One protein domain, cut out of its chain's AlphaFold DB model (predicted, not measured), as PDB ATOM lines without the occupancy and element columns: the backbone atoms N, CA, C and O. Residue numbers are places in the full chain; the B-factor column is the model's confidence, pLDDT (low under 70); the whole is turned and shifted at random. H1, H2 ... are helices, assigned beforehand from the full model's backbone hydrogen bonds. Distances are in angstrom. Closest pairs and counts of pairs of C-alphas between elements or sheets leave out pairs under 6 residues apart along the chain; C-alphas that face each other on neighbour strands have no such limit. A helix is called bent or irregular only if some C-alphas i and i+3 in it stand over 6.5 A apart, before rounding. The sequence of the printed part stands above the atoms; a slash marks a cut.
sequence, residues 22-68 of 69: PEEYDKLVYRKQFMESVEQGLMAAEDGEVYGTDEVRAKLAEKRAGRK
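What this domain is: This is residues 22 to 68 of the 69 residues of the protein "Type II toxin-antitoxin system Phd/YefM family antitoxin" of Chlorobaculum sp. 24CR (UniProt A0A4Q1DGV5). Two helices that do not pack on each other form the unequal arms of an open V, the long H1 on one side and the shorter H2 on the other, with residues 47 to 52 joining them at the corner. The space between the arms is empty, and most of both helices stands free. The printed part has 47 residues, with two named helices in the order H1, H2 and no named strand; its class is all helix. The whole is extended, with a radius of gyration of the C-alphas of 16.2 A, and flat, spanning 42 by 31 by 13 A along its three main axes.

Where its parts are: The longest helix, H1, holds residues 22 to 46 and measures 36.3 A from first to last C-alpha. It runs from C-alpha 22 at (-36.192, 10.130, -19.912) to C-alpha 46 at (-8.508, -11.985, -27.815), toward higher x and lower y. H2 holds residues 53 to 66 and measures 20.4 A, from C-alpha 53 at (-20.811, -24.991, -30.029) to C-alpha 66 at (-27.902, -29.419, -11.383), mainly toward higher z.

How they stand to each other: H1 and H2 are apart, with no C-alpha of the one within 8 A of the other. A short link of 6 residues, 47 to 52, joins them. Residues 22 to 40 of H1 stand free, as do residues 42 to 48, of which 42 to 46 belong to H1. Residues 52 to 58, of which 53 to 58 belong to H2, and residues 60 to 68, of which 60 to 66 belong to H2, stand free too. In H1 and H2 every O i to N i+4 pair is within hydrogen-bond range, and neither helix is bent.

The domain as a whole: The two C-alphas farthest apart are those of Glu 24 and Lys 68, at 43.2 A. The printed part, residues 22 to 68, has no cut. The mean pLDDT of the printed part is 93.3, and the model's confidence is under 70 at one residue, Lys 68.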
ATOM      1  N   PRO A  22     -36.429  11.502 -20.360       90.56
ATOM      2  CA  PRO A  22     -36.192  10.130 -19.912       90.56
ATOM      3  C   PRO A  22     -35.673   9.216 -21.033       90.56
ATOM      4  O   PRO A  22     -34.717   8.479 -20.831       90.56
ATOM      5  N   GLU A  23     -36.221   9.343 -22.246       91.62
ATOM      6  CA  GLU A  23     -35.803   8.542 -23.405       91.62
ATOM      7  C   GLU A  23     -34.338   8.797 -23.808       91.62
ATOM      8  O   GLU A  23     -33.611   7.865 -24.153       91.62
ATOM      9  N   GLU A  24     -33.875  10.049 -23.770       89.62
ATOM     10  CA  GLU A  24     -32.471  10.378 -24.046       89.62
ATOM     11  C   GLU A  24     -31.535   9.845 -22.960       89.62
ATOM     12  O   GLU A  24     -30.448   9.356 -23.277       89.62
ATOM     13  N   TYR A  25     -31.950   9.927 -21.691       90.69
ATOM     14  CA  TYR A  25     -31.189   9.361 -20.583       90.69
ATOM     15  C   TYR A  25     -31.046   7.843 -20.737       90.69
ATOM     16  O   TYR A  25     -29.928   7.328 -20.700       90.69
ATOM     17  N   ASP A  26     -32.148   7.142 -21.003       91.06
ATOM     18  CA  ASP A  26     -32.150   5.690 -21.187       91.06
ATOM     19  C   ASP A  26     -31.264   5.273 -22.365       91.06
ATOM     20  O   ASP A  26     -30.448   4.360 -22.235       91.06
ATOM     21  N   LYS A  27     -31.334   5.988 -23.497       90.94
ATOM     22  CA  LYS A  27     -30.440   5.759 -24.646       90.94
ATOM     23  C   LYS A  27     -28.968   5.942 -24.280       90.94
ATOM     24  O   LYS A  27     -28.134   5.151 -24.723       90.94
ATOM     25  N   LEU A  28     -28.635   6.972 -23.499       90.31
ATOM     26  CA  LEU A  28     -27.260   7.244 -23.076       90.31
ATOM     27  C   LEU A  28     -26.725   6.130 -22.168       90.31
ATOM     28  O   LEU A  28     -25.617   5.637 -22.387       90.31
ATOM     29  N   VAL A  29     -27.520   5.713 -21.180       90.62
ATOM     30  CA  VAL A  29     -27.157   4.642 -20.243       90.62
ATOM     31  C   VAL A  29     -27.032   3.305 -20.969       90.62
ATOM     32  O   VAL A  29     -26.016   2.625 -20.817       90.62
ATOM     33  N   TYR A  30     -28.011   2.959 -21.809       92.25
ATOM     34  CA  TYR A  30     -27.988   1.732 -22.602       92.25
ATOM     35  C   TYR A  30     -26.762   1.678 -23.512       92.25
ATOM     36  O   TYR A  30     -26.062   0.670 -23.551       92.25
ATOM     37  N   ARG A  31     -26.453   2.781 -24.208       92.44
ATOM     38  CA  ARG A  31     -25.276   2.857 -25.078       92.44
ATOM     39  C   ARG A  31     -23.993   2.574 -24.304       92.44
ATOM     40  O   ARG A  31     -23.149   1.849 -24.817       92.44
ATOM     41  N   LYS A  32     -23.840   3.120 -23.094       93.19
ATOM     42  CA  LYS A  32     -22.654   2.868 -22.267       93.19
ATOM     43  C   LYS A  32     -22.524   1.382 -21.915       93.19
ATOM     44  O   LYS A  32     -21.498   0.788 -22.221       93.19
ATOM     45  N   GLN A  33     -23.573   0.785 -21.349       93.69
ATOM     46  CA  GLN A  33     -23.568  -0.631 -20.951       93.69
ATOM     47  C   GLN A  33     -23.337  -1.571 -22.140       93.69
ATOM     48  O   GLN A  33     -22.628  -2.571 -22.030       93.69
ATOM     49  N   PHE A  34     -23.923  -1.241 -23.292       94.69
ATOM     50  CA  PHE A  34     -23.723  -1.986 -24.527       94.69
ATOM     51  C   PHE A  34     -22.260  -1.945 -24.980       94.69
ATOM     52  O   PHE A  34     -21.687  -2.996 -25.253       94.69
ATOM     53  N   MET A  35     -21.644  -0.759 -25.019       96.12
ATOM     54  CA  MET A  35     -20.235  -0.620 -25.406       96.12
ATOM     55  C   MET A  35     -19.306  -1.376 -24.448       96.12
ATOM     56  O   MET A  35     -18.437  -2.103 -24.916       96.12
ATOM     57  N   GLU A  36     -19.545  -1.284 -23.136       96.38
ATOM     58  CA  GLU A  36     -18.781  -2.036 -22.126       96.38
ATOM     59  C   GLU A  36     -18.893  -3.554 -22.348       96.38
ATOM     60  O   GLU A  36     -17.896  -4.268 -22.279       96.38
ATOM     61  N   SER A  37     -20.088  -4.055 -22.679       96.56
ATOM     62  CA  SER A  37     -20.304  -5.485 -22.949       96.56
ATOM     63  C   SER A  37     -19.589  -5.957 -24.221       96.56
ATOM     64  O   SER A  37     -19.090  -7.081 -24.272       96.56
ATOM     65  N   VAL A  38     -19.531  -5.109 -25.255       97.31
ATOM     66  CA  VAL A  38     -18.799  -5.400 -26.498       97.31
ATOM     67  C   VAL A  38     -17.294  -5.419 -26.250       97.31
ATOM     68  O   VAL A  38     -16.633  -6.352 -26.698       97.31
ATOM     69  N   GLU A  39     -16.755  -4.438 -25.522       97.56
ATOM     70  CA  GLU A  39     -15.331  -4.396 -25.163       97.56
ATOM     71  C   GLU A  39     -14.927  -5.624 -24.346       97.56
ATOM     72  O   GLU A  39     -13.953  -6.290 -24.689       97.56
ATOM     73  N   GLN A  40     -15.717  -5.987 -23.332       96.94
ATOM     74  CA  GLN A  40     -15.488  -7.204 -22.548       96.94
ATOM     75  C   GLN A  40     -15.491  -8.463 -23.420       96.94
ATOM     76  O   GLN A  40     -14.622  -9.318 -23.269       96.94
ATOM     77  N   GLY A  41     -16.448  -8.579 -24.345       96.31
ATOM     78  CA  GLY A  41     -16.516  -9.708 -25.269       96.31
ATOM     79  C   GLY A  41     -15.327  -9.773 -26.229       96.31
ATOM     80  O   GLY A  41     -14.853 -10.866 -26.531       96.31
ATOM     81  N   LEU A  42     -14.829  -8.621 -26.688       97.88
ATOM     82  CA  LEU A  42     -13.657  -8.554 -27.558       97.88
ATOM     83  C   LEU A  42     -12.388  -8.971 -26.812       97.88
ATOM     84  O   LEU A  42     -11.656  -9.814 -27.320       97.88
ATOM     85  N   MET A  43     -12.174  -8.457 -25.598       97.75
ATOM     86  CA  MET A  43     -11.041  -8.855 -24.756       97.75
ATOM     87  C   MET A  43     -11.062 -10.358 -24.465       97.75
ATOM     88  O   MET A  43     -10.068 -11.040 -24.678       97.75
ATOM     89  N   ALA A  44     -12.222 -10.899 -24.076       96.19
ATOM     90  CA  ALA A  44     -12.386 -12.336 -23.864       96.19
ATOM     91  C   ALA A  44     -12.065 -13.144 -25.134       96.19
ATOM     92  O   ALA A  44     -11.441 -14.200 -25.062       96.19
ATOM     93  N   ALA A  45     -12.455 -12.650 -26.313       96.56
ATOM     94  CA  ALA A  45     -12.134 -13.306 -27.575       96.56
ATOM     95  C   ALA A  45     -10.630 -13.273 -27.899       96.56
ATOM     96  O   ALA A  45     -10.094 -14.276 -28.371       96.56
ATOM     97  N   GLU A  46      -9.958 -12.149 -27.638       96.94
ATOM     98  CA  GLU A  46      -8.508 -11.985 -27.815       96.94
ATOM     99  C   GLU A  46      -7.704 -12.873 -26.855       96.94
ATOM    100  O   GLU A  46      -6.733 -13.503 -27.274       96.94
ATOM    101  N   ASP A  47      -8.161 -13.008 -25.609       96.94
ATOM    102  CA  ASP A  47      -7.559 -13.873 -24.587       96.94
ATOM    103  C   ASP A  47      -7.892 -15.367 -24.784       96.94
ATOM    104  O   ASP A  47      -7.410 -16.233 -24.052       96.94
ATOM    105  N   GLY A  48      -8.699 -15.699 -25.799       95.31
ATOM    106  CA  GLY A  48      -9.085 -17.072 -26.122       95.31
ATOM    107  C   GLY A  48     -10.156 -17.658 -25.198       95.31
ATOM    108  O   GLY A  48     -10.412 -18.862 -25.251       95.31
ATOM    109  N   GLU A  49     -10.829 -16.833 -24.393       94.50
ATOM    110  CA  GLU A  49     -11.981 -17.193 -23.555       94.50
ATOM    111  C   GLU A  49     -13.265 -17.381 -24.389       94.50
ATOM    112  O   GLU A  49     -14.331 -16.823 -24.117       94.50
ATOM    113  N   VAL A  50     -13.173 -18.198 -25.436       95.19
ATOM    114  CA  VAL A  50     -14.270 -18.530 -26.344       95.19
ATOM    115  C   VAL A  50     -14.699 -19.977 -26.157       95.19
ATOM    116  O   VAL A  50     -13.910 -20.836 -25.778       95.19
ATOM    117  N   TYR A  51     -15.969 -20.250 -26.447       94.69
ATOM    118  CA  TYR A  51     -16.518 -21.598 -26.385       94.69
ATOM    119  C   TYR A  51     -17.010 -22.037 -27.755       94.69
ATOM    120  O   TYR A  51     -17.779 -21.330 -28.413       94.69
ATOM    121  N   GLY A  52     -16.618 -23.242 -28.153       96.00
ATOM    122  CA  GLY A  52     -17.199 -23.927 -29.293       96.00
ATOM    123  C   GLY A  52     -18.647 -24.346 -29.025       96.00
ATOM    124  O   GLY A  52     -19.094 -24.491 -27.885       96.00
ATOM    125  N   THR A  53     -19.394 -24.599 -30.096       96.62
ATOM    126  CA  THR A  53     -20.811 -24.991 -30.029       96.62
ATOM    127  C   THR A  53     -21.062 -26.185 -29.104       96.62
ATOM    128  O   THR A  53     -22.016 -26.171 -28.320       96.62
ATOM    129  N   ASP A  54     -20.220 -27.217 -29.173       97.25
ATOM    130  CA  ASP A  54     -20.397 -28.433 -28.375       97.25
ATOM    131  C   ASP A  54     -20.076 -28.204 -26.894       97.25
ATOM    132  O   ASP A  54     -20.795 -28.694 -26.022       97.25
ATOM    133  N   GLU A  55     -19.079 -27.368 -26.598       95.88
ATOM    134  CA  GLU A  55     -18.731 -26.968 -25.230       95.88
ATOM    135  C   GLU A  55     -19.874 -26.182 -24.578       95.88
ATOM    136  O   GLU A  55     -20.257 -26.456 -23.437       95.88
ATOM    137  N   VAL A  56     -20.488 -25.252 -25.320       95.94
ATOM    138  CA  VAL A  56     -21.671 -24.511 -24.857       95.94
ATOM    139  C   VAL A  56     -22.829 -25.468 -24.569       95.94
ATOM    140  O   VAL A  56     -23.470 -25.363 -23.518       95.94
ATOM    141  N   ARG A  57     -23.104 -26.423 -25.467       96.62
ATOM    142  CA  ARG A  57     -24.177 -27.416 -25.279       96.62
ATOM    143  C   ARG A  57     -23.959 -28.252 -24.023       96.62
ATOM    144  O   ARG A  57     -24.903 -28.411 -23.245       96.62
ATOM    145  N   ALA A  58     -22.737 -28.733 -23.805       96.06
ATOM    146  CA  ALA A  58     -22.380 -29.515 -22.629       96.06
ATOM    147  C   ALA A  58     -22.576 -28.708 -21.332       96.06
ATOM    148  O   ALA A  58     -23.316 -29.142 -20.448       96.06
ATOM    149  N   LYS A  59     -22.023 -27.486 -21.258       94.38
ATOM    150  CA  LYS A  59     -22.155 -26.611 -20.078       94.38
ATOM    151  C   LYS A  59     -23.609 -26.253 -19.759       94.38
ATOM    152  O   LYS A  59     -24.006 -26.196 -18.594       94.38
ATOM    153  N   LEU A  60     -24.435 -26.001 -20.777       95.19
ATOM    154  CA  LEU A  60     -25.857 -25.710 -20.574       95.19
ATOM    155  C   LEU A  60     -26.641 -26.941 -20.101       95.19
ATOM    156  O   LEU A  60     -27.557 -26.795 -19.287       95.19
ATOM    157  N   ALA A  61     -26.307 -28.137 -20.596       95.12
ATOM    158  CA  ALA A  61     -26.916 -29.384 -20.138       95.12
ATOM    159  C   ALA A  61     -26.582 -29.659 -18.662       95.12
ATOM    160  O   ALA A  61     -27.492 -29.932 -17.878       95.12
ATOM    161  N   GLU A  62     -25.318 -29.481 -18.267       94.56
ATOM    162  CA  GLU A  62     -24.851 -29.606 -16.880       94.56
ATOM    163  C   GLU A  62     -25.607 -28.656 -15.936       94.56
ATOM    164  O   GLU A  62     -26.216 -29.097 -14.958       94.56
ATOM    165  N   LYS A  63     -25.682 -27.358 -16.275       91.94
ATOM    166  CA  LYS A  63     -26.419 -26.365 -15.471       91.94
ATOM    167  C   LYS A  63     -27.899 -26.712 -15.290       91.94
ATOM    168  O   LYS A  63     -28.481 -26.412 -14.249       91.94
ATOM    169  N   ARG A  64     -28.537 -27.314 -16.300       92.75
ATOM    170  CA  ARG A  64     -29.948 -27.736 -16.228       92.75
ATOM    171  C   ARG A  64     -30.134 -28.981 -15.367       92.75
ATOM    172  O   ARG A  64     -31.137 -29.064 -14.664       92.75
ATOM    173  N   ALA A  65     -29.192 -29.923 -15.417       90.25
ATOM    174  CA  ALA A  65     -29.218 -31.124 -14.589       90.25
ATOM    175  C   ALA A  65     -29.048 -30.781 -13.100       90.25
ATOM    176  O   ALA A  65     -29.830 -31.252 -12.279       90.25
ATOM    177  N   GLY A  66     -28.124 -29.873 -12.764       85.12
ATOM    178  CA  GLY A  66     -27.902 -29.419 -11.383       85.12
ATOM    179  C   GLY A  66     -29.076 -28.654 -10.757       85.12
ATOM    180  O   GLY A  66     -29.165 -28.561  -9.542       85.12
ATOM    181  N   ARG A  67     -30.012 -28.134 -11.564       77.88
ATOM    182  CA  ARG A  67     -31.229 -27.450 -11.084       77.88
ATOM    183  C   ARG A  67     -32.394 -28.409 -10.784       77.88
ATOM    184  O   ARG A  67     -33.430 -27.960 -10.308       77.88
ATOM    185  N   LYS A  68     -32.254 -29.695 -11.132       62.88
ATOM    186  CA  LYS A  68     -33.256 -30.756 -10.910       62.88
ATOM    187  C   LYS A  68     -32.945 -31.651  -9.700       62.88
ATOM    188  O   LYS A  68     -33.666 -32.627  -9.505       62.88
TER     189      LYS A  68